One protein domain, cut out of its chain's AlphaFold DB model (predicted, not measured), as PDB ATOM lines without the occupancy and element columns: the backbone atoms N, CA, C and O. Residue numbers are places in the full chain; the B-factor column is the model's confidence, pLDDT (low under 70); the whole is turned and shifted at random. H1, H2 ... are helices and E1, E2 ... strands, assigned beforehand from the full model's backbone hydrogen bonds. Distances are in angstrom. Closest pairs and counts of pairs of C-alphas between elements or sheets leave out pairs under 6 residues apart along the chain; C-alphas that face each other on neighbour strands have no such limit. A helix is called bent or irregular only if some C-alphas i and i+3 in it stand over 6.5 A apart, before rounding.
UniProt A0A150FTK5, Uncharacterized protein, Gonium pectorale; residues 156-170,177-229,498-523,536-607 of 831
ATOM      1  N   PRO A 156     -60.612 -22.866  22.144       56.81
ATOM      2  CA  PRO A 156     -60.342 -23.192  23.548       56.81
ATOM      3  C   PRO A 156     -59.832 -24.617  23.858       56.81
ATOM      4  O   PRO A 156     -58.971 -24.730  24.734       56.81
ATOM      5  N   PRO A 157     -60.300 -25.716  23.221       56.62
ATOM      6  CA  PRO A 157     -59.891 -27.058  23.640       56.62
ATOM      7  C   PRO A 157     -58.420 -27.390  23.358       56.62
ATOM      8  O   PRO A 157     -57.857 -28.188  24.104       56.62
ATOM      9  N   VAL A 158     -57.762 -26.782  22.360       59.22
ATOM     10  CA  VAL A 158     -56.317 -27.021  22.160       59.22
ATOM     11  C   VAL A 158     -55.467 -26.261  23.172       59.22
ATOM     12  O   VAL A 158     -54.455 -26.794  23.616       59.22
ATOM     13  N   LEU A 159     -55.904 -25.089  23.644       62.56
ATOM     14  CA  LEU A 159     -55.285 -24.450  24.811       62.56
ATOM     15  C   LEU A 159     -55.343 -25.368  26.042       62.56
ATOM     16  O   LEU A 159     -54.327 -25.541  26.707       62.56
ATOM     17  N   ALA A 160     -56.476 -26.038  26.278       63.72
ATOM     18  CA  ALA A 160     -56.615 -27.022  27.354       63.72
ATOM     19  C   ALA A 160     -55.795 -28.314  27.123       63.72
ATOM     20  O   ALA A 160     -55.305 -28.911  28.081       63.72
ATOM     21  N   GLN A 161     -55.602 -28.758  25.873       60.53
ATOM     22  CA  GLN A 161     -54.701 -29.881  25.566       60.53
ATOM     23  C   GLN A 161     -53.225 -29.510  25.728       60.53
ATOM     24  O   GLN A 161     -52.453 -30.330  26.220       60.53
ATOM     25  N   LEU A 162     -52.834 -28.284  25.368       66.75
ATOM     26  CA  LEU A 162     -51.496 -27.762  25.627       66.75
ATOM     27  C   LEU A 162     -51.270 -27.644  27.141       66.75
ATOM     28  O   LEU A 162     -50.294 -28.183  27.641       66.75
ATOM     29  N   GLU A 163     -52.203 -27.043  27.883       66.19
ATOM     30  CA  GLU A 163     -52.205 -26.986  29.354       66.19
ATOM     31  C   GLU A 163     -52.016 -28.383  29.975       66.19
ATOM     32  O   GLU A 163     -51.129 -28.572  30.809       66.19
ATOM     33  N   ALA A 164     -52.771 -29.389  29.516       61.22
ATOM     34  CA  ALA A 164     -52.652 -30.769  29.990       61.22
ATOM     35  C   ALA A 164     -51.306 -31.428  29.628       61.22
ATOM     36  O   ALA A 164     -50.707 -32.097  30.473       61.22
ATOM     37  N   ALA A 165     -50.808 -31.232  28.402       59.00
ATOM     38  CA  ALA A 165     -49.518 -31.764  27.961       59.00
ATOM     39  C   ALA A 165     -48.349 -31.128  28.728       59.00
ATOM     40  O   ALA A 165     -47.448 -31.833  29.169       59.00
ATOM     41  N   LEU A 166     -48.403 -29.815  28.965       64.88
ATOM     42  CA  LEU A 166     -47.418 -29.076  29.753       64.88
ATOM     43  C   LEU A 166     -47.424 -29.505  31.221       64.88
ATOM     44  O   LEU A 166     -46.354 -29.703  31.796       64.88
ATOM     45  N   CYS A 167     -48.605 -29.728  31.808       60.59
ATOM     46  CA  CYS A 167     -48.709 -30.331  33.133       60.59
ATOM     47  C   CYS A 167     -48.041 -31.712  33.159       60.59
ATOM     48  O   CYS A 167     -47.168 -31.952  33.991       60.59
ATOM     49  N   ALA A 168     -48.376 -32.595  32.214       56.31
ATOM     50  CA  ALA A 168     -47.780 -33.928  32.126       56.31
ATOM     51  C   ALA A 168     -46.249 -33.900  31.941       56.31
ATOM     52  O   ALA A 168     -45.552 -34.717  32.539       56.31
ATOM     53  N   SER A 169     -45.711 -32.954  31.163       55.88
ATOM     54  CA  SER A 169     -44.266 -32.816  30.921       55.88
ATOM     55  C   SER A 169     -43.471 -32.236  32.099       55.88
ATOM     56  O   SER A 169     -42.257 -32.420  32.143       55.88
ATOM     57  N   LEU A 170     -44.118 -31.537  33.038       57.47
ATOM     58  CA  LEU A 170     -43.453 -30.833  34.148       57.47
ATOM     59  C   LEU A 170     -43.696 -31.468  35.531       57.47
ATOM     60  O   LEU A 170     -43.081 -31.046  36.509       57.47
ATOM     61  N   ASP A 177     -47.079 -25.509  42.324       83.62
ATOM     62  CA  ASP A 177     -46.987 -24.055  42.339       83.62
ATOM     63  C   ASP A 177     -46.314 -23.514  41.065       83.62
ATOM     64  O   ASP A 177     -46.518 -22.358  40.700       83.62
ATOM     65  N   GLN A 178     -45.525 -24.344  40.372       81.62
ATOM     66  CA  GLN A 178     -44.935 -24.026  39.065       81.62
ATOM     67  C   GLN A 178     -45.951 -24.250  37.936       81.62
ATOM     68  O   GLN A 178     -45.982 -23.482  36.977       81.62
ATOM     69  N   LEU A 179     -46.818 -25.260  38.068       85.62
ATOM     70  CA  LEU A 179     -47.939 -25.489  37.155       85.62
ATOM     71  C   LEU A 179     -49.002 -24.398  37.286       85.62
ATOM     72  O   LEU A 179     -49.513 -23.948  36.265       85.62
ATOM     73  N   CYS A 180     -49.300 -23.929  38.503       88.88
ATOM     74  CA  CYS A 180     -50.163 -22.766  38.714       88.88
ATOM     75  C   CYS A 180     -49.619 -21.516  38.002       88.88
ATOM     76  O   CYS A 180     -50.367 -20.888  37.258       88.88
ATOM     77  N   ASP A 181     -48.327 -21.206  38.133       86.44
ATOM     78  CA  ASP A 181     -47.723 -20.043  37.458       86.44
ATOM     79  C   ASP A 181     -47.679 -20.200  35.942       86.44
ATOM     80  O   ASP A 181     -47.997 -19.261  35.211       86.44
ATOM     81  N   LEU A 182     -47.323 -21.388  35.444       88.81
ATOM     82  CA  LEU A 182     -47.337 -21.642  34.009       88.81
ATOM     83  C   LEU A 182     -48.758 -21.522  33.449       88.81
ATOM     84  O   LEU A 182     -48.941 -20.954  32.376       88.81
ATOM     85  N   ARG A 183     -49.762 -21.997  34.189       92.06
ATOM     86  CA  ARG A 183     -51.179 -21.862  33.849       92.06
ATOM     87  C   ARG A 183     -51.636 -20.405  33.851       92.06
ATOM     88  O   ARG A 183     -52.308 -20.000  32.909       92.06
ATOM     89  N   GLU A 184     -51.268 -19.616  34.858       93.50
ATOM     90  CA  GLU A 184     -51.579 -18.180  34.912       93.50
ATOM     91  C   GLU A 184     -50.888 -17.413  33.774       93.50
ATOM     92  O   GLU A 184     -51.526 -16.594  33.112       93.50
ATOM     93  N   CYS A 185     -49.630 -17.737  33.459       93.44
ATOM     94  CA  CYS A 185     -48.897 -17.166  32.327       93.44
ATOM     95  C   CYS A 185     -49.519 -17.553  30.972       93.44
ATOM     96  O   CYS A 185     -49.757 -16.682  30.132       93.44
ATOM     97  N   VAL A 186     -49.846 -18.834  30.767       94.44
ATOM     98  CA  VAL A 186     -50.531 -19.331  29.560       94.44
ATOM     99  C   VAL A 186     -51.915 -18.698  29.420       94.44
ATOM    100  O   VAL A 186     -52.264 -18.267  28.324       94.44
ATOM    101  N   ALA A 187     -52.678 -18.558  30.507       94.44
ATOM    102  CA  ALA A 187     -53.972 -17.878  30.502       94.44
ATOM    103  C   ALA A 187     -53.841 -16.375  30.193       94.44
ATOM    104  O   ALA A 187     -54.646 -15.842  29.430       94.44
ATOM    105  N   ALA A 188     -52.817 -15.695  30.718       95.38
ATOM    106  CA  ALA A 188     -52.555 -14.285  30.432       95.38
ATOM    107  C   ALA A 188     -52.118 -14.053  28.971       95.38
ATOM    108  O   ALA A 188     -52.579 -13.106  28.337       95.38
ATOM    109  N   LEU A 189     -51.293 -14.940  28.404       94.06
ATOM    110  CA  LEU A 189     -50.893 -14.903  26.989       94.06
ATOM    111  C   LEU A 189     -52.044 -15.292  26.048       94.06
ATOM    112  O   LEU A 189     -52.219 -14.684  24.991       94.06
ATOM    113  N   ALA A 190     -52.879 -16.256  26.440       93.44
ATOM    114  CA  ALA A 190     -54.101 -16.603  25.721       93.44
ATOM    115  C   ALA A 190     -55.141 -15.469  25.770       93.44
ATOM    116  O   ALA A 190     -55.826 -15.235  24.775       93.44
ATOM    117  N   GLY A 191     -55.228 -14.744  26.889       94.38
ATOM    118  CA  GLY A 191     -56.109 -13.591  27.088       94.38
ATOM    119  C   GLY A 191     -55.573 -12.255  26.558       94.38
ATOM    120  O   GLY A 191     -56.292 -11.260  26.627       94.38
ATOM    121  N   ALA A 192     -54.343 -12.207  26.037       96.06
ATOM    122  CA  ALA A 192     -53.733 -10.985  25.523       96.06
ATOM    123  C   ALA A 192     -54.417 -10.505  24.231       96.06
ATOM    124  O   ALA A 192     -54.196 -11.059  23.153       96.06
ATOM    125  N   GLY A 193     -55.218  -9.445  24.351       95.44
ATOM    126  CA  GLY A 193     -55.923  -8.776  23.252       95.44
ATOM    127  C   GLY A 193     -55.162  -7.603  22.626       95.44
ATOM    128  O   GLY A 193     -55.746  -6.870  21.837       95.44
ATOM    129  N   SER A 194     -53.894  -7.390  22.994       94.94
ATOM    130  CA  SER A 194     -52.969  -6.493  22.290       94.94
ATOM    131  C   SER A 194     -51.515  -6.933  22.473       94.94
ATOM    132  O   SER A 194     -51.172  -7.638  23.431       94.94
ATOM    133  N   MET A 195     -50.631  -6.459  21.598       92.31
ATOM    134  CA  MET A 195     -49.183  -6.657  21.648       92.31
ATOM    135  C   MET A 195     -48.609  -6.247  23.010       92.31
ATOM    136  O   MET A 195     -47.797  -6.966  23.587       92.31
ATOM    137  N   GLN A 196     -49.068  -5.130  23.582       93.62
ATOM    138  CA  GLN A 196     -48.610  -4.683  24.902       93.62
ATOM    139  C   GLN A 196     -48.999  -5.669  26.018       93.62
ATOM    140  O   GLN A 196     -48.211  -5.880  26.940       93.62
ATOM    141  N   GLN A 197     -50.181  -6.291  25.938       95.31
ATOM    142  CA  GLN A 197     -50.604  -7.314  26.901       95.31
ATOM    143  C   GLN A 197     -49.807  -8.612  26.729       95.31
ATOM    144  O   GLN A 197     -49.369  -9.182  27.727       95.31
ATOM    145  N   LEU A 198     -49.546  -9.034  25.486       94.38
ATOM    146  CA  LEU A 198     -48.744 -10.224  25.179       94.38
ATOM    147  C   LEU A 198     -47.316 -10.081  25.726       94.38
ATOM    148  O   LEU A 198     -46.817 -10.954  26.433       94.38
ATOM    149  N   LEU A 199     -46.676  -8.944  25.438       93.94
ATOM    150  CA  LEU A 199     -45.327  -8.627  25.906       93.94
ATOM    151  C   LEU A 199     -45.269  -8.500  27.436       93.94
ATOM    152  O   LEU A 199     -44.294  -8.945  28.040       93.94
ATOM    153  N   GLY A 200     -46.311  -7.942  28.064       95.12
ATOM    154  CA  GLY A 200     -46.449  -7.873  29.522       95.12
ATOM    155  C   GLY A 200     -46.525  -9.258  30.166       95.12
ATOM    156  O   GLY A 200     -45.678  -9.592  30.988       95.12
ATOM    157  N   ALA A 201     -47.461 -10.101  29.720       95.31
ATOM    158  CA  ALA A 201     -47.629 -11.463  30.227       95.31
ATOM    159  C   ALA A 201     -46.373 -12.338  30.024       95.31
ATOM    160  O   ALA A 201     -46.026 -13.137  30.897       95.31
ATOM    161  N   LEU A 202     -45.647 -12.145  28.914       94.38
ATOM    162  CA  LEU A 202     -44.364 -12.810  28.664       94.38
ATOM    163  C   LEU A 202     -43.263 -12.326  29.626       94.38
ATOM    164  O   LEU A 202     -42.480 -13.143  30.117       94.38
ATOM    165  N   CYS A 203     -43.203 -11.020  29.917       95.62
ATOM    166  CA  CYS A 203     -42.283 -10.467  30.915       95.62
ATOM    167  C   CYS A 203     -42.593 -11.012  32.312       95.62
ATOM    168  O   CYS A 203     -41.697 -11.552  32.962       95.62
ATOM    169  N   ASP A 204     -43.845 -10.904  32.754       95.31
ATOM    170  CA  ASP A 204     -44.260 -11.257  34.112       95.31
ATOM    171  C   ASP A 204     -44.115 -12.763  34.376       95.31
ATOM    172  O   ASP A 204     -43.538 -13.142  35.395       95.31
ATOM    173  N   GLY A 205     -44.508 -13.624  33.430       94.75
ATOM    174  CA  GLY A 205     -44.274 -15.070  33.530       94.75
ATOM    175  C   GLY A 205     -42.786 -15.435  33.580       94.75
ATOM    176  O   GLY A 205     -42.370 -16.254  34.401       94.75
ATOM    177  N   SER A 206     -41.950 -14.763  32.779       93.50
ATOM    178  CA  SER A 206     -40.490 -14.946  32.822       93.50
ATOM    179  C   SER A 206     -39.885 -14.487  34.158       93.50
ATOM    180  O   SER A 206     -38.985 -15.146  34.685       93.50
ATOM    181  N   VAL A 207     -40.382 -13.383  34.733       95.31
ATOM    182  CA  VAL A 207     -39.983 -12.898  36.067       95.31
ATOM    183  C   VAL A 207     -40.386 -13.899  37.145       95.31
ATOM    184  O   VAL A 207     -39.549 -14.257  37.974       95.31
ATOM    185  N   GLN A 208     -41.637 -14.366  37.137       94.62
ATOM    186  CA  GLN A 208     -42.171 -15.301  38.131       94.62
ATOM    187  C   GLN A 208     -41.432 -16.644  38.107       94.62
ATOM    188  O   GLN A 208     -40.942 -17.080  39.151       94.62
ATOM    189  N   HIS A 209     -41.249 -17.245  36.925       93.69
ATOM    190  CA  HIS A 209     -40.542 -18.522  36.764       93.69
ATOM    191  C   HIS A 209     -39.106 -18.461  37.292       93.69
ATOM    192  O   HIS A 209     -38.696 -19.293  38.104       93.69
ATOM    193  N   VAL A 210     -38.343 -17.431  36.906       94.81
ATOM    194  CA  VAL A 210     -36.963 -17.243  37.386       94.81
ATOM    195  C   VAL A 210     -36.926 -16.910  38.881       94.81
ATOM    196  O   VAL A 210     -36.057 -17.417  39.596       94.81
ATOM    197  N   ARG A 211     -37.873 -16.108  39.384       95.06
ATOM    198  CA  ARG A 211     -37.971 -15.789  40.815       95.06
ATOM    199  C   ARG A 211     -38.272 -17.033  41.651       95.06
ATOM    200  O   ARG A 211     -37.630 -17.206  42.680       95.06
ATOM    201  N   ARG A 212     -39.185 -17.917  41.233       92.31
ATOM    202  CA  ARG A 212     -39.490 -19.148  41.989       92.31
ATOM    203  C   ARG A 212     -38.390 -20.199  41.874       92.31
ATOM    204  O   ARG A 212     -38.008 -20.770  42.889       92.31
ATOM    205  N   ARG A 213     -37.831 -20.416  40.678       93.12
ATOM    206  CA  ARG A 213     -36.829 -21.473  40.441       93.12
ATOM    207  C   ARG A 213     -35.427 -21.142  40.970       93.12
ATOM    208  O   ARG A 213     -34.665 -22.066  41.238       93.12
ATOM    209  N   PHE A 214     -35.086 -19.859  41.143       94.06
ATOM    210  CA  PHE A 214     -33.741 -19.432  41.575       94.06
ATOM    211  C   PHE A 214     -33.709 -18.441  42.752       94.06
ATOM    212  O   PHE A 214     -32.621 -18.064  43.180       94.06
ATOM    213  N   LEU A 215     -34.862 -17.997  43.271       95.31
ATOM    214  CA  LEU A 215     -34.970 -16.965  44.324       95.31
ATOM    215  C   LEU A 215     -34.294 -15.626  43.953       95.31
ATOM    216  O   LEU A 215     -33.801 -14.890  44.807       95.31
ATOM    217  N   LEU A 216     -34.276 -15.306  42.655       94.75
ATOM    218  CA  LEU A 216     -33.702 -14.078  42.094       94.75
ATOM    219  C   LEU A 216     -34.778 -13.008  41.864       94.75
ATOM    220  O   LEU A 216     -35.953 -13.325  41.699       94.75
ATOM    221  N   ASP A 217     -34.367 -11.741  41.773       95.06
ATOM    222  CA  ASP A 217     -35.237 -10.635  41.349       95.06
ATOM    223  C   ASP A 217     -34.846 -10.138  39.942       95.06
ATOM    224  O   ASP A 217     -34.122  -9.146  39.812       95.06
ATOM    225  N   PRO A 218     -35.227 -10.861  38.870       94.69
ATOM    226  CA  PRO A 218     -34.972 -10.431  37.502       94.69
ATOM    227  C   PRO A 218     -35.838  -9.226  37.127       94.69
ATOM    228  O   PRO A 218     -37.004  -9.120  37.504       94.69
ATOM    229  N   ARG A 219     -35.300  -8.365  36.266       94.69
ATOM    230  CA  ARG A 219     -36.071  -7.389  35.493       94.69
ATOM    231  C   ARG A 219     -36.069  -7.842  34.046       94.69
ATOM    232  O   ARG A 219     -35.025  -7.813  33.397       94.69
ATOM    233  N   VAL A 220     -37.219  -8.289  33.563       93.19
ATOM    234  CA  VAL A 220     -37.387  -8.729  32.177       93.19
ATOM    235  C   VAL A 220     -37.868  -7.553  31.330       93.19
ATOM    236  O   VAL A 220     -38.747  -6.799  31.744       93.19
ATOM    237  N   VAL A 221     -37.270  -7.392  30.155       92.69
ATOM    238  CA  VAL A 221     -37.664  -6.422  29.130       92.69
ATOM    239  C   VAL A 221     -37.716  -7.156  27.797       92.69
ATOM    240  O   VAL A 221     -36.749  -7.821  27.433       92.69
ATOM    241  N   VAL A 222     -38.809  -7.021  27.051       90.50
ATOM    242  CA  VAL A 222     -38.866  -7.472  25.654       90.50
ATOM    243  C   VAL A 222     -38.616  -6.288  24.721       90.50
ATOM    244  O   VAL A 222     -39.178  -5.211  24.917       90.50
ATOM    245  N   ALA A 223     -37.818  -6.507  23.678       88.88
ATOM    246  CA  ALA A 223     -37.779  -5.663  22.489       88.88
ATOM    247  C   ALA A 223     -38.213  -6.480  21.263       88.88
ATOM    248  O   ALA A 223     -37.813  -7.632  21.103       88.88
ATOM    249  N   LEU A 224     -39.007  -5.874  20.385       85.69
ATOM    250  CA  LEU A 224     -39.375  -6.444  19.092       85.69
ATOM    251  C   LEU A 224     -38.488  -5.828  18.001       85.69
ATOM    252  O   LEU A 224     -38.441  -4.605  17.867       85.69
ATOM    253  N   ALA A 225     -37.799  -6.665  17.230       83.56
ATOM    254  CA  ALA A 225     -36.994  -6.279  16.076       83.56
ATOM    255  C   ALA A 225     -37.748  -6.663  14.783       83.56
ATOM    256  O   ALA A 225     -37.819  -7.855  14.473       83.56
ATOM    257  N   PRO A 226     -38.330  -5.702  14.036       68.38
ATOM    258  CA  PRO A 226     -39.250  -5.965  12.916       68.38
ATOM    259  C   PRO A 226     -38.558  -6.238  11.563       68.38
ATOM    260  O   PRO A 226     -39.173  -6.095  10.511       68.38
ATOM    261  N   ASP A 227     -37.260  -6.541  11.576       71.25
ATOM    262  CA  ASP A 227     -36.450  -6.882  10.401       71.25
ATOM    263  C   ASP A 227     -35.213  -7.648  10.923       71.25
ATOM    264  O   ASP A 227     -34.543  -7.130  11.826       71.25
ATOM    265  N   PRO A 228     -34.864  -8.850  10.420       59.31
ATOM    266  CA  PRO A 228     -33.677  -9.591  10.869       59.31
ATOM    267  C   PRO A 228     -32.347  -8.869  10.574       59.31
ATOM    268  O   PRO A 228     -31.312  -9.236  11.135       59.31
ATOM    269  N   THR A 229     -32.361  -7.835   9.724       63.19
ATOM    270  CA  THR A 229     -31.226  -6.929   9.472       63.19
ATOM    271  C   THR A 229     -31.241  -5.666  10.348       63.19
ATOM    272  O   THR A 229     -30.259  -4.919  10.360       63.19
ATOM    273  N   VAL A 498     -14.674  -6.090  21.133       30.64
ATOM    274  CA  VAL A 498     -15.714  -6.567  20.206       30.64
ATOM    275  C   VAL A 498     -16.358  -5.365  19.524       30.64
ATOM    276  O   VAL A 498     -17.362  -4.842  20.001       30.64
ATOM    277  N   GLU A 499     -15.745  -4.900  18.438       26.22
ATOM    278  CA  GLU A 499     -16.169  -3.676  17.735       26.22
ATOM    279  C   GLU A 499     -17.547  -3.814  17.064       26.22
ATOM    280  O   GLU A 499     -18.281  -2.834  16.974       26.22
ATOM    281  N   ASP A 500     -17.940  -5.034  16.678       34.44
ATOM    282  CA  ASP A 500     -19.273  -5.343  16.155       34.44
ATOM    283  C   ASP A 500     -19.930  -6.502  16.931       34.44
ATOM    284  O   ASP A 500     -19.620  -7.685  16.750       34.44
ATOM    285  N   CYS A 501     -20.873  -6.153  17.809       37.50
ATOM    286  CA  CYS A 501     -21.687  -7.121  18.547       37.50
ATOM    287  C   CYS A 501     -22.809  -7.747  17.695       37.50
ATOM    288  O   CYS A 501     -23.278  -8.838  18.024       37.50
ATOM    289  N   VAL A 502     -23.228  -7.099  16.605       38.78
ATOM    290  CA  VAL A 502     -24.269  -7.598  15.693       38.78
ATOM    291  C   VAL A 502     -23.701  -8.738  14.862       38.78
ATOM    292  O   VAL A 502     -24.245  -9.841  14.917       38.78
ATOM    293  N   ALA A 503     -22.564  -8.537  14.191       41.41
ATOM    294  CA  ALA A 503     -21.869  -9.611  13.481       41.41
ATOM    295  C   ALA A 503     -21.485 -10.767  14.424       41.41
ATOM    296  O   ALA A 503     -21.564 -11.935  14.038       41.41
ATOM    297  N   PHE A 504     -21.130 -10.471  15.683       41.50
ATOM    298  CA  PHE A 504     -20.834 -11.499  16.684       41.50
ATOM    299  C   PHE A 504     -22.047 -12.394  16.996       41.50
ATOM    300  O   PHE A 504     -21.909 -13.621  16.983       41.50
ATOM    301  N   VAL A 505     -23.226 -11.809  17.241       43.25
ATOM    302  CA  VAL A 505     -24.470 -12.553  17.520       43.25
ATOM    303  C   VAL A 505     -25.030 -13.208  16.248       43.25
ATOM    304  O   VAL A 505     -25.462 -14.359  16.277       43.25
ATOM    305  N   GLN A 506     -24.970 -12.538  15.098       42.28
ATOM    306  CA  GLN A 506     -25.476 -13.080  13.834       42.28
ATOM    307  C   GLN A 506     -24.596 -14.208  13.264       42.28
ATOM    308  O   GLN A 506     -25.118 -15.088  12.579       42.28
ATOM    309  N   ASN A 507     -23.308 -14.302  13.612       41.88
ATOM    310  CA  ASN A 507     -22.441 -15.402  13.172       41.88
ATOM    311  C   ASN A 507     -22.921 -16.774  13.699       41.88
ATOM    312  O   ASN A 507     -22.859 -17.065  14.893       41.88
ATOM    313  N   ALA A 508     -23.362 -17.651  12.792       39.00
ATOM    314  CA  ALA A 508     -23.880 -18.986  13.111       39.00
ATOM    315  C   ALA A 508     -22.833 -19.974  13.665       39.00
ATOM    316  O   ALA A 508     -23.200 -21.029  14.175       39.00
ATOM    317  N   ARG A 509     -21.534 -19.654  13.587       39.19
ATOM    318  CA  ARG A 509     -20.440 -20.490  14.120       39.19
ATOM    319  C   ARG A 509     -20.074 -20.162  15.572       39.19
ATOM    320  O   ARG A 509     -19.114 -20.720  16.095       39.19
ATOM    321  N   ASN A 510     -20.796 -19.240  16.209       41.78
ATOM    322  CA  ASN A 510     -20.405 -18.645  17.482       41.78
ATOM    323  C   ASN A 510     -21.168 -19.285  18.666       41.78
ATOM    324  O   ASN A 510     -22.370 -19.052  18.803       41.78
ATOM    325  N   PRO A 511     -20.517 -20.059  19.559       39.09
ATOM    326  CA  PRO A 511     -21.197 -20.753  20.664       39.09
ATOM    327  C   PRO A 511     -21.587 -19.826  21.832       39.09
ATOM    328  O   PRO A 511     -22.167 -20.279  22.814       39.09
ATOM    329  N   ALA A 512     -21.242 -18.537  21.754       40.53
ATOM    330  CA  ALA A 512     -21.465 -17.537  22.801       40.53
ATOM    331  C   ALA A 512     -22.618 -16.559  22.490       40.53
ATOM    332  O   ALA A 512     -22.738 -15.532  23.156       40.53
ATOM    333  N   ARG A 513     -23.467 -16.871  21.497       47.34
ATOM    334  CA  ARG A 513     -24.639 -16.066  21.093       47.34
ATOM    335  C   ARG A 513     -25.580 -15.700  22.247       47.34
ATOM    336  O   ARG A 513     -26.156 -14.619  22.242       47.34
ATOM    337  N   ASP A 514     -25.720 -16.600  23.218       46.00
ATOM    338  CA  ASP A 514     -26.901 -16.655  24.085       46.00
ATOM    339  C   ASP A 514     -26.660 -16.189  25.535       46.00
ATOM    340  O   ASP A 514     -27.572 -16.244  26.357       46.00
ATOM    341  N   VAL A 515     -25.428 -15.802  25.902       44.91
ATOM    342  CA  VAL A 515     -25.084 -15.335  27.265       44.91
ATOM    343  C   VAL A 515     -24.041 -14.216  27.194       44.91
ATOM    344  O   VAL A 515     -22.836 -14.468  27.189       44.91
ATOM    345  N   LEU A 516     -24.505 -12.964  27.177       50.41
ATOM    346  CA  LEU A 516     -23.647 -11.774  27.172       50.41
ATOM    347  C   LEU A 516     -23.448 -11.232  28.596       50.41
ATOM    348  O   LEU A 516     -24.245 -10.438  29.097       50.41
ATOM    349  N   LEU A 517     -22.345 -11.631  29.236       45.62
ATOM    350  CA  LEU A 517     -21.914 -11.090  30.530       45.62
ATOM    351  C   LEU A 517     -21.529  -9.603  30.408       45.62
ATOM    352  O   LEU A 517     -20.379  -9.257  30.130       45.62
ATOM    353  N   LEU A 518     -22.500  -8.716  30.639       49.47
ATOM    354  CA  LEU A 518     -22.278  -7.274  30.746       49.47
ATOM    355  C   LEU A 518     -21.625  -6.906  32.083       49.47
ATOM    356  O   LEU A 518     -22.299  -6.538  33.047       49.47
ATOM    357  N   LEU A 519     -20.294  -6.950  32.126       42.88
ATOM    358  CA  LEU A 519     -19.516  -6.374  33.221       42.88
ATOM    359  C   LEU A 519     -19.509  -4.844  33.116       42.88
ATOM    360  O   LEU A 519     -18.551  -4.247  32.619       42.88
ATOM    361  N   VAL A 520     -20.584  -4.211  33.599       42.34
ATOM    362  CA  VAL A 520     -20.723  -2.748  33.682       42.34
ATOM    363  C   VAL A 520     -19.635  -2.175  34.594       42.34
ATOM    364  O   VAL A 520     -19.793  -2.090  35.811       42.34
ATOM    365  N   HIS A 521     -18.521  -1.773  33.988       34.22
ATOM    366  CA  HIS A 521     -17.483  -0.991  34.639       34.22
ATOM    367  C   HIS A 521     -17.880   0.487  34.565       34.22
ATOM    368  O   HIS A 521     -17.981   1.025  33.460       34.22
ATOM    369  N   PRO A 522     -18.099   1.175  35.698       43.06
ATOM    370  CA  PRO A 522     -18.086   2.627  35.695       43.06
ATOM    371  C   PRO A 522     -16.636   3.076  35.464       43.06
ATOM    372  O   PRO A 522     -15.835   3.058  36.398       43.06
ATOM    373  N   ASP A 523     -16.297   3.458  34.227       38.75
ATOM    374  CA  ASP A 523     -15.000   4.057  33.860       38.75
ATOM    375  C   ASP A 523     -14.870   5.462  34.501       38.75
ATOM    376  O   ASP A 523     -14.971   6.501  33.851       38.75
ATOM    377  N   VAL A 536     -23.234  -0.681  40.568       60.09
ATOM    378  CA  VAL A 536     -23.580  -2.080  40.818       60.09
ATOM    379  C   VAL A 536     -23.480  -2.818  39.489       60.09
ATOM    380  O   VAL A 536     -24.288  -2.590  38.589       60.09
ATOM    381  N   ALA A 537     -22.470  -3.676  39.354       67.25
ATOM    382  CA  ALA A 537     -22.377  -4.578  38.222       67.25
ATOM    383  C   ALA A 537     -23.550  -5.567  38.296       67.25
ATOM    384  O   ALA A 537     -23.654  -6.359  39.232       67.25
ATOM    385  N   GLY A 538     -24.459  -5.479  37.329       87.75
ATOM    386  CA  GLY A 538     -25.528  -6.454  37.168       87.75
ATOM    387  C   GLY A 538     -25.060  -7.685  36.394       87.75
ATOM    388  O   GLY A 538     -23.872  -7.910  36.152       87.75
ATOM    389  N   SER A 539     -26.016  -8.477  35.935       90.31
ATOM    390  CA  SER A 539     -25.797  -9.442  34.855       90.31
ATOM    391  C   SER A 539     -26.943  -9.350  33.859       90.31
ATOM    392  O   SER A 539     -28.080  -9.112  34.257       90.31
ATOM    393  N   LEU A 540     -26.649  -9.524  32.573       89.62
ATOM    394  CA  LEU A 540     -27.655  -9.604  31.518       89.62
ATOM    395  C   LEU A 540     -27.673 -11.024  30.952       89.62
ATOM    396  O   LEU A 540     -26.626 -11.644  30.758       89.62
ATOM    397  N   LEU A 541     -28.870 -11.494  30.635       89.62
ATOM    398  CA  LEU A 541     -29.107 -12.572  29.693       89.62
ATOM    399  C   LEU A 541     -29.910 -12.016  28.508       89.62
ATOM    400  O   LEU A 541     -30.836 -11.232  28.712       89.62
ATOM    401  N   LEU A 542     -29.558 -12.421  27.287       90.56
ATOM    402  CA  LEU A 542     -30.272 -12.074  26.058       90.56
ATOM    403  C   LEU A 542     -30.688 -13.365  25.352       90.56
ATOM    404  O   LEU A 542     -29.847 -14.210  25.058       90.56
ATOM    405  N   LEU A 543     -31.982 -13.492  25.080       88.88
ATOM    406  CA  LEU A 543     -32.586 -14.604  24.359       88.88
ATOM    407  C   LEU A 543     -33.338 -14.058  23.145       88.88
ATOM    408  O   LEU A 543     -34.242 -13.243  23.296       88.88
ATOM    409  N   ALA A 544     -32.960 -14.492  21.943       86.50
ATOM    410  CA  ALA A 544     -33.640 -14.118  20.708       86.50
ATOM    411  C   ALA A 544     -34.623 -15.217  20.290       86.50
ATOM    412  O   ALA A 544     -34.234 -16.373  20.118       86.50
ATOM    413  N   LEU A 545     -35.886 -14.845  20.107       84.38
ATOM    414  CA  LEU A 545     -36.960 -15.719  19.641       84.38
ATOM    415  C   LEU A 545     -37.317 -15.352  18.195       84.38
ATOM    416  O   LEU A 545     -37.458 -14.163  17.901       84.38
ATOM    417  N   PRO A 546     -37.483 -16.316  17.276       78.88
ATOM    418  CA  PRO A 546     -38.081 -16.028  15.977       78.88
ATOM    419  C   PRO A 546     -39.561 -15.666  16.169       78.88
ATOM    420  O   PRO A 546     -40.251 -16.323  16.944       78.88
ATOM    421  N   ALA A 547     -40.075 -14.669  15.443       74.94
ATOM    422  CA  ALA A 547     -41.500 -14.309  15.493       74.94
ATOM    423  C   ALA A 547     -42.428 -15.315  14.764       74.94
ATOM    424  O   ALA A 547     -43.631 -15.098  14.667       74.94
ATOM    425  N   GLY A 548     -41.878 -16.422  14.249       72.94
ATOM    426  CA  GLY A 548     -42.596 -17.486  13.534       72.94
ATOM    427  C   GLY A 548     -42.837 -17.192  12.049       72.94
ATOM    428  O   GLY A 548     -42.736 -18.095  11.224       72.94
ATOM    429  N   ASP A 549     -43.070 -15.927  11.709       72.31
ATOM    430  CA  ASP A 549     -43.323 -15.425  10.351       72.31
ATOM    431  C   ASP A 549     -42.058 -15.231   9.483       72.31
ATOM    432  O   ASP A 549     -42.142 -15.163   8.260       72.31
ATOM    433  N   GLY A 550     -40.880 -15.137  10.107       75.88
ATOM    434  CA  GLY A 550     -39.614 -14.790   9.449       75.88
ATOM    435  C   GLY A 550     -39.403 -13.286   9.214       75.88
ATOM    436  O   GLY A 550     -38.325 -12.896   8.762       75.88
ATOM    437  N   HIS A 551     -40.379 -12.442   9.556       72.50
ATOM    438  CA  HIS A 551     -40.294 -10.985   9.453       72.50
ATOM    439  C   HIS A 551     -39.770 -10.331  10.740       72.50
ATOM    440  O   HIS A 551     -39.182  -9.253  10.667       72.50
ATOM    441  N   GLY A 552     -39.908 -10.983  11.901       79.31
ATOM    442  CA  GLY A 552     -39.435 -10.444  13.181       79.31
ATOM    443  C   GLY A 552     -38.533 -11.363  14.010       79.31
ATOM    444  O   GLY A 552     -38.553 -12.592  13.897       79.31
ATOM    445  N   THR A 553     -37.788 -10.752  14.936       84.75
ATOM    446  CA  THR A 553     -37.250 -11.444  16.120       84.75
ATOM    447  C   THR A 553     -37.653 -10.711  17.398       84.75
ATOM    448  O   THR A 553     -37.649  -9.483  17.466       84.75
ATOM    449  N   LEU A 554     -38.033 -11.470  18.422       86.69
ATOM    450  CA  LEU A 554     -38.448 -10.975  19.729       86.69
ATOM    451  C   LEU A 554     -37.301 -11.232  20.715       86.69
ATOM    452  O   LEU A 554     -36.992 -12.373  21.056       86.69
ATOM    453  N   GLY A 555     -36.614 -10.166  21.120       90.56
ATOM    454  CA  GLY A 555     -35.490 -10.215  22.051       90.56
ATOM    455  C   GLY A 555     -35.964 -10.080  23.492       90.56
ATOM    456  O   GLY A 555     -36.455  -9.022  23.884       90.56
ATOM    457  N   LEU A 556     -35.794 -11.130  24.292       91.56
ATOM    458  CA  LEU A 556     -36.028 -11.131  25.733       91.56
ATOM    459  C   LEU A 556     -34.714 -10.821  26.466       91.56
ATOM    460  O   LEU A 556     -33.736 -11.566  26.365       91.56
ATOM    461  N   TYR A 557     -34.699  -9.730  27.226       92.38
ATOM    462  CA  TYR A 557     -33.551  -9.245  27.990       92.38
ATOM    463  C   TYR A 557     -33.850  -9.407  29.481       92.38
ATOM    464  O   TYR A 557     -34.738  -8.744  30.015       92.38
ATOM    465  N   VAL A 558     -33.112 -10.283  30.164       93.56
ATOM    466  CA  VAL A 558     -33.287 -10.558  31.599       93.56
ATOM    467  C   VAL A 558     -32.122  -9.938  32.366       93.56
ATOM    468  O   VAL A 558     -30.990 -10.420  32.294       93.56
ATOM    469  N   LEU A 559     -32.389  -8.841  33.074       94.19
ATOM    470  CA  LEU A 559     -31.404  -8.104  33.862       94.19
ATOM    471  C   LEU A 559     -31.461  -8.524  35.330       94.19
ATOM    472  O   LEU A 559     -32.524  -8.518  35.944       94.19
ATOM    473  N   PHE A 560     -30.302  -8.791  35.920       94.12
ATOM    474  CA  PHE A 560     -30.147  -9.103  37.337       94.12
ATOM    475  C   PHE A 560     -29.451  -7.949  38.065       94.12
ATOM    476  O   PHE A 560     -28.413  -7.483  37.589       94.12
ATOM    477  N   PRO A 561     -29.980  -7.490  39.219       91.25
ATOM    478  CA  PRO A 561     -29.376  -6.411  40.000       91.25
ATOM    479  C   PRO A 561     -28.089  -6.829  40.725       91.25
ATOM    480  O   PRO A 561     -27.339  -5.962  41.160       91.25
ATOM    481  N   GLN A 562     -27.815  -8.132  40.830       91.31
ATOM    482  CA  GLN A 562     -26.564  -8.693  41.337       91.31
ATOM    483  C   GLN A 562     -25.743  -9.356  40.218       91.31
ATOM    484  O   GLN A 562     -26.304  -9.918  39.276       91.31
ATOM    485  N   THR A 563     -24.411  -9.361  40.355       92.31
ATOM    486  CA  THR A 563     -23.525 -10.203  39.537       92.31
ATOM    487  C   THR A 563     -23.817 -11.678  39.800       92.31
ATOM    488  O   THR A 563     -23.616 -12.154  40.922       92.31
ATOM    489  N   LEU A 564     -24.252 -12.418  38.784       91.31
ATOM    490  CA  LEU A 564     -24.509 -13.852  38.908       91.31
ATOM    491  C   LEU A 564     -23.285 -14.675  38.464       91.31
ATOM    492  O   LEU A 564     -22.667 -14.349  37.447       91.31
ATOM    493  N   PRO A 565     -22.944 -15.788  39.146       92.25
ATOM    494  CA  PRO A 565     -21.971 -16.747  38.631       92.25
ATOM    495  C   PRO A 565     -22.394 -17.297  37.260       92.25
ATOM    496  O   PRO A 565     -23.575 -17.582  37.049       92.25
ATOM    497  N   ARG A 566     -21.435 -17.526  36.349       87.12
ATOM    498  CA  ARG A 566     -21.707 -18.012  34.976       87.12
ATOM    499  C   ARG A 566     -22.577 -19.273  34.948       87.12
ATOM    500  O   ARG A 566     -23.483 -19.358  34.129       87.12
ATOM    501  N   LEU A 567     -22.332 -20.215  35.864       91.38
ATOM    502  CA  LEU A 567     -23.143 -21.429  35.999       91.38
ATOM    503  C   LEU A 567     -24.606 -21.105  36.323       91.38
ATOM    504  O   LEU A 567     -25.499 -21.705  35.738       91.38
ATOM    505  N   MET A 568     -24.878 -20.137  37.200       93.19
ATOM    506  CA  MET A 568     -26.254 -19.775  37.547       93.19
ATOM    507  C   MET A 568     -26.952 -19.036  36.400       93.19
ATOM    508  O   MET A 568     -28.117 -19.309  36.143       93.19
ATOM    509  N   LEU A 569     -26.239 -18.191  35.642       93.12
ATOM    510  CA  LEU A 569     -26.765 -17.614  34.393       93.12
ATOM    511  C   LEU A 569     -27.089 -18.678  33.343       93.12
ATOM    512  O   LEU A 569     -28.053 -18.512  32.603       93.12
ATOM    513  N   GLN A 570     -26.315 -19.763  33.283       92.19
ATOM    514  CA  GLN A 570     -26.604 -20.884  32.393       92.19
ATOM    515  C   GLN A 570     -27.880 -21.631  32.814       92.19
ATOM    516  O   GLN A 570     -28.761 -21.788  31.977       92.19
ATOM    517  N   HIS A 571     -28.045 -21.989  34.092       92.88
ATOM    518  CA  HIS A 571     -29.280 -22.642  34.556       92.88
ATOM    519  C   HIS A 571     -30.507 -21.722  34.411       92.88
ATOM    520  O   HIS A 571     -31.575 -22.170  34.003       92.88
ATOM    521  N   VAL A 572     -30.358 -20.420  34.692       93.88
ATOM    522  CA  VAL A 572     -31.387 -19.397  34.436       93.88
ATOM    523  C   VAL A 572     -31.741 -19.343  32.952       93.88
ATOM    524  O   VAL A 572     -32.920 -19.316  32.610       93.88
ATOM    525  N   ARG A 573     -30.741 -19.358  32.061       92.81
ATOM    526  CA  ARG A 573     -30.962 -19.408  30.613       92.81
ATOM    527  C   ARG A 573     -31.727 -20.661  30.218       92.81
ATOM    528  O   ARG A 573     -32.707 -20.540  29.497       92.81
ATOM    529  N   GLU A 574     -31.284 -21.830  30.658       93.88
ATOM    530  CA  GLU A 574     -31.903 -23.116  30.330       93.88
ATOM    531  C   GLU A 574     -33.366 -23.137  30.799       93.88
ATOM    532  O   GLU A 574     -34.255 -23.377  29.990       93.88
ATOM    533  N   ALA A 575     -33.645 -22.698  32.029       92.00
ATOM    534  CA  ALA A 575     -35.000 -22.573  32.561       92.00
ATOM    535  C   ALA A 575     -35.900 -21.568  31.814       92.00
ATOM    536  O   ALA A 575     -37.094 -21.825  31.655       92.00
ATOM    537  N   VAL A 576     -35.368 -20.420  31.374       92.19
ATOM    538  CA  VAL A 576     -36.138 -19.457  30.563       92.19
ATOM    539  C   VAL A 576     -36.307 -19.971  29.132       92.19
ATOM    540  O   VAL A 576     -37.351 -19.743  28.537       92.19
ATOM    541  N   VAL A 577     -35.347 -20.716  28.580       91.31
ATOM    542  CA  VAL A 577     -35.486 -21.374  27.270       91.31
ATOM    543  C   VAL A 577     -36.520 -22.500  27.319       91.31
ATOM    544  O   VAL A 577     -37.314 -22.590  26.391       91.31
ATOM    545  N   GLU A 578     -36.586 -23.296  28.388       90.81
ATOM    546  CA  GLU A 578     -37.663 -24.273  28.619       90.81
ATOM    547  C   GLU A 578     -39.039 -23.581  28.623       90.81
ATOM    548  O   GLU A 578     -39.921 -23.949  27.847       90.81
ATOM    549  N   LEU A 579     -39.200 -22.516  29.423       91.44
ATOM    550  CA  LEU A 579     -40.428 -21.710  29.458       91.44
ATOM    551  C   LEU A 579     -40.765 -21.124  28.076       91.44
ATOM    552  O   LEU A 579     -41.912 -21.153  27.643       91.44
ATOM    553  N   LEU A 580     -39.776 -20.602  27.355       90.81
ATOM    554  CA  LEU A 580     -39.988 -20.007  26.041       90.81
ATOM    555  C   LEU A 580     -40.287 -21.039  24.953       90.81
ATOM    556  O   LEU A 580     -41.075 -20.734  24.066       90.81
ATOM    557  N   GLN A 581     -39.723 -22.246  25.007       91.12
ATOM    558  CA  GLN A 581     -40.108 -23.344  24.113       91.12
ATOM    559  C   GLN A 581     -41.588 -23.674  24.306       91.12
ATOM    560  O   GLN A 581     -42.338 -23.700  23.332       91.12
ATOM    561  N   VAL A 582     -42.011 -23.812  25.563       90.56
ATOM    562  CA  VAL A 582     -43.402 -24.025  25.978       90.56
ATOM    563  C   VAL A 582     -44.349 -22.916  25.499       90.56
ATOM    564  O   VAL A 582     -45.426 -23.208  24.980       90.56
ATOM    565  N   LEU A 583     -43.957 -21.647  25.634       89.88
ATOM    566  CA  LEU A 583     -44.793 -20.502  25.253       89.88
ATOM    567  C   LEU A 583     -44.707 -20.145  23.758       89.88
ATOM    568  O   LEU A 583     -45.607 -19.483  23.240       89.88
ATOM    569  N   SER A 584     -43.665 -20.581  23.041       90.06
ATOM    570  CA  SER A 584     -43.419 -20.197  21.641       90.06
ATOM    571  C   SER A 584     -44.554 -20.510  20.654       90.06
ATOM    572  O   SER A 584     -44.775 -19.664  19.783       90.06
ATOM    573  N   PRO A 585     -45.337 -21.608  20.766       89.50
ATOM    574  CA  PRO A 585     -46.467 -21.836  19.867       89.50
ATOM    575  C   PRO A 585     -47.613 -20.852  20.128       89.50
ATOM    576  O   PRO A 585     -48.248 -20.397  19.182       89.50
ATOM    577  N   LEU A 586     -47.843 -20.479  21.395       90.44
ATOM    578  CA  LEU A 586     -48.871 -19.509  21.786       90.44
ATOM    579  C   LEU A 586     -48.495 -18.090  21.361       90.44
ATOM    580  O   LEU A 586     -49.326 -17.380  20.799       90.44
ATOM    581  N   VAL A 587     -47.239 -17.696  21.589       90.00
ATOM    582  CA  VAL A 587     -46.702 -16.408  21.131       90.00
ATOM    583  C   VAL A 587     -46.753 -16.337  19.605       90.00
ATOM    584  O   VAL A 587     -47.296 -15.371  19.082       90.00
ATOM    585  N   SER A 588     -46.293 -17.372  18.889       89.75
ATOM    586  CA  SER A 588     -46.376 -17.404  17.421       89.75
ATOM    587  C   SER A 588     -47.825 -17.317  16.934       89.75
ATOM    588  O   SER A 588     -48.128 -16.429  16.149       89.75
ATOM    589  N   HIS A 589     -48.745 -18.142  17.453       90.75
ATOM    590  CA  HIS A 589     -50.173 -18.079  17.097       90.75
ATOM    591  C   HIS A 589     -50.770 -16.689  17.365       90.75
ATOM    592  O   HIS A 589     -51.558 -16.189  16.563       90.75
ATOM    593  N   ARG A 590     -50.440 -16.052  18.496       92.06
ATOM    594  CA  ARG A 590     -50.918 -14.700  18.823       92.06
ATOM    595  C   ARG A 590     -50.384 -13.665  17.829       92.06
ATOM    596  O   ARG A 590     -51.173 -12.854  17.357       92.06
ATOM    597  N   LEU A 591     -49.099 -13.739  17.474       89.50
ATOM    598  CA  LEU A 591     -48.441 -12.855  16.503       89.50
ATOM    599  C   LEU A 591     -48.918 -13.068  15.052       89.50
ATOM    600  O   LEU A 591     -49.007 -12.094  14.316       89.50
ATOM    601  N   THR A 592     -49.245 -14.298  14.641       89.31
ATOM    602  CA  THR A 592     -49.741 -14.606  13.280       89.31
ATOM    603  C   THR A 592     -51.262 -14.522  13.132       89.31
ATOM    604  O   THR A 592     -51.764 -14.562  12.012       89.31
ATOM    605  N   GLY A 593     -51.996 -14.480  14.246       91.56
ATOM    606  CA  GLY A 593     -53.456 -14.379  14.304       91.56
ATOM    607  C   GLY A 593     -53.900 -12.983  14.735       91.56
ATOM    608  O   GLY A 593     -53.562 -11.995  14.095       91.56
ATOM    609  N   ASP A 594     -54.643 -12.907  15.838       88.94
ATOM    610  CA  ASP A 594     -55.329 -11.703  16.333       88.94
ATOM    611  C   ASP A 594     -54.437 -10.447  16.479       88.94
ATOM    612  O   ASP A 594     -54.961  -9.337  16.462       88.94
ATOM    613  N   LEU A 595     -53.111 -10.593  16.624       90.31
ATOM    614  CA  LEU A 595     -52.163  -9.473  16.755       90.31
ATOM    615  C   LEU A 595     -51.320  -9.217  15.492       90.31
ATOM    616  O   LEU A 595     -50.436  -8.361  15.526       90.31
ATOM    617  N   ALA A 596     -51.583  -9.910  14.380       89.44
ATOM    618  CA  ALA A 596     -50.841  -9.742  13.127       89.44
ATOM    619  C   ALA A 596     -51.007  -8.335  12.530       89.44
ATOM    620  O   ALA A 596     -50.046  -7.770  12.011       89.44
ATOM    621  N   GLU A 597     -52.193  -7.732  12.653       88.56
ATOM    622  CA  GLU A 597     -52.433  -6.352  12.208       88.56
ATOM    623  C   GLU A 597     -51.699  -5.328  13.092       88.56
ATOM    624  O   GLU A 597     -51.117  -4.380  12.568       88.56
ATOM    625  N   GLU A 598     -51.627  -5.542  14.414       89.81
ATOM    626  CA  GLU A 598     -50.794  -4.708  15.296       89.81
ATOM    627  C   GLU A 598     -49.297  -4.889  14.996       89.81
ATOM    628  O   GLU A 598     -48.549  -3.910  14.980       89.81
ATOM    629  N   LEU A 599     -48.851  -6.119  14.721       86.69
ATOM    630  CA  LEU A 599     -47.468  -6.431  14.352       86.69
ATOM    631  C   LEU A 599     -47.071  -5.757  13.029       86.69
ATOM    632  O   LEU A 599     -45.997  -5.157  12.945       86.69
ATOM    633  N   ALA A 600     -47.949  -5.809  12.025       87.38
ATOM    634  CA  ALA A 600     -47.783  -5.125  10.747       87.38
ATOM    635  C   ALA A 600     -47.794  -3.597  10.905       87.38
ATOM    636  O   ALA A 600     -46.912  -2.924  10.380       87.38
ATOM    637  N   ALA A 601     -48.719  -3.035  11.690       88.25
ATOM    638  CA  ALA A 601     -48.764  -1.596  11.946       88.25
ATOM    639  C   ALA A 601     -47.514  -1.096  12.698       88.25
ATOM    640  O   ALA A 601     -47.005  -0.014  12.406       88.25
ATOM    641  N   LEU A 602     -46.981  -1.884  13.641       83.56
ATOM    642  CA  LEU A 602     -45.735  -1.577  14.348       83.56
ATOM    643  C   LEU A 602     -44.501  -1.709  13.443       83.56
ATOM    644  O   LEU A 602     -43.598  -0.873  13.534       83.56
ATOM    645  N   SER A 603     -44.450  -2.717  12.566       82.00
ATOM    646  CA  SER A 603     -43.339  -2.881  11.619       82.00
ATOM    647  C   SER A 603     -43.362  -1.809  10.527       82.00
ATOM    648  O   SER A 603     -42.315  -1.233  10.240       82.00
ATOM    649  N   GLU A 604     -44.533  -1.436  10.003       84.69
ATOM    650  CA  GLU A 604     -44.686  -0.316   9.068       84.69
ATOM    651  C   GLU A 604     -44.346   1.024   9.738       84.69
ATOM    652  O   GLU A 604     -43.592   1.813   9.171       84.69
ATOM    653  N   ALA A 605     -44.801   1.272  10.972       82.94
ATOM    654  CA  ALA A 605     -44.445   2.484  11.717       82.94
ATOM    655  C   ALA A 605     -42.937   2.587  12.023       82.94
ATOM    656  O   ALA A 605     -42.406   3.696  12.098       82.94
ATOM    657  N   ALA A 606     -42.240   1.455  12.178       73.25
ATOM    658  CA  ALA A 606     -40.784   1.407  12.326       73.25
ATOM    659  C   ALA A 606     -40.035   1.505  10.980       73.25
ATOM    660  O   ALA A 606     -38.927   2.043  10.928       73.25
ATOM    661  N   ALA A 607     -40.621   0.993   9.894       70.75
ATOM    662  CA  ALA A 607     -40.026   0.992   8.561       70.75
ATOM    663  C   ALA A 607     -40.229   2.314   7.804       70.75
ATOM    664  O   ALA A 607     -39.381   2.662   6.982       70.75
TER     665      ALA A 607
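This is residues 156 to 170, 177 to 229, 498 to 523 and 536 to 607 of the 831 residues of an uncharacterized protein of Gonium pectorale (UniProt A0A150FTK5). A small, twisted sheet of three strands is covered on one face by H3 and the long arm H5a, and H2 and then H1 continue outward from H3 as a row of three helices side by side. H5 bends past the sheet, its short arm H5b packs on H2, and H6 follows at the end. The printed part has 166 residues, with six named helices and three strands in the order H1 H2 H3 E1 H4 E2 E3 H5 H6; the antiparallel sheet runs E1, E3, E2, and the class is mostly helix. It is compact, with a radius of gyration of the C-alphas of 16.6 A and spans of 53 by 42 by 28 A.

The inner strand E3, residues 553 to 560, is antiparallel to both edge strands. With E1, residues 219 to 225, N 221 and O 557 are within hydrogen-bond range at 2.9 A; with E2, residues 539 to 546, its hairpin partner, N 556 and O 543 are at 2.8 A. H3, residues 195 to 214, lies over E1 at a height over the sheet of 8.6 A, making two layers, helices on one face of a sheet, with H5a. H5, residues 566 to 592, was assigned as one helix by its hydrogen bonds but is bent, with C-alphas 582 and 585 7.2 A apart; its arms H5a, to 582, and H5b, from 585, stand at a steep tilt of 65 degrees. H5a lies over E3 and E2 on the same face as H3, which it touches at a steep tilt of 46 degrees, the closest C-alphas, of Ser 206 and Val 576, being 6.7 A apart. The hub H2, residues 177 to 190, forms a helical hairpin with H3 at a shallow tilt of 10 degrees, closest at the C-alphas of Cys 185 and Gly 205, 5.2 A. H2 also touches H5b, at Ala 190 and Leu 586, C-alphas 7.2 A apart, and H1, residues 156 to 170, at Cys 167 and Leu 179, 6.3 A. H6, residues 596 to 607, only grazes the sheet; H4, residues 501 to 506, is not on it. Every O i to N i+4 pair is within hydrogen-bond range in H1, H2, H3, H4, H5a, H5b and H6.

H1 begins at C-alpha 156 (-60.342, -23.192, 23.548) and H6 ends at C-alpha 607 (-40.026, 0.992, 8.561). First to last C-alpha, H1 measures 21.4 A, H2 19.6 A, H3 28.3 A, E1 19.5 A, E2 23.5 A, E3 22.5 A and H5a 24.2 A.

The C-alphas farthest apart, of Pro 157 and Asp 523, are 55.6 A apart. Residues 171 to 176, 230 to 497 and 524 to 535 are not printed; the C-alpha gaps are 11.2 A, 18.9 A and 12.6 A. Of the links printed whole, none is long. Confidence is under 70 in 46 residues, among them 156 to 170 and 498 to 523.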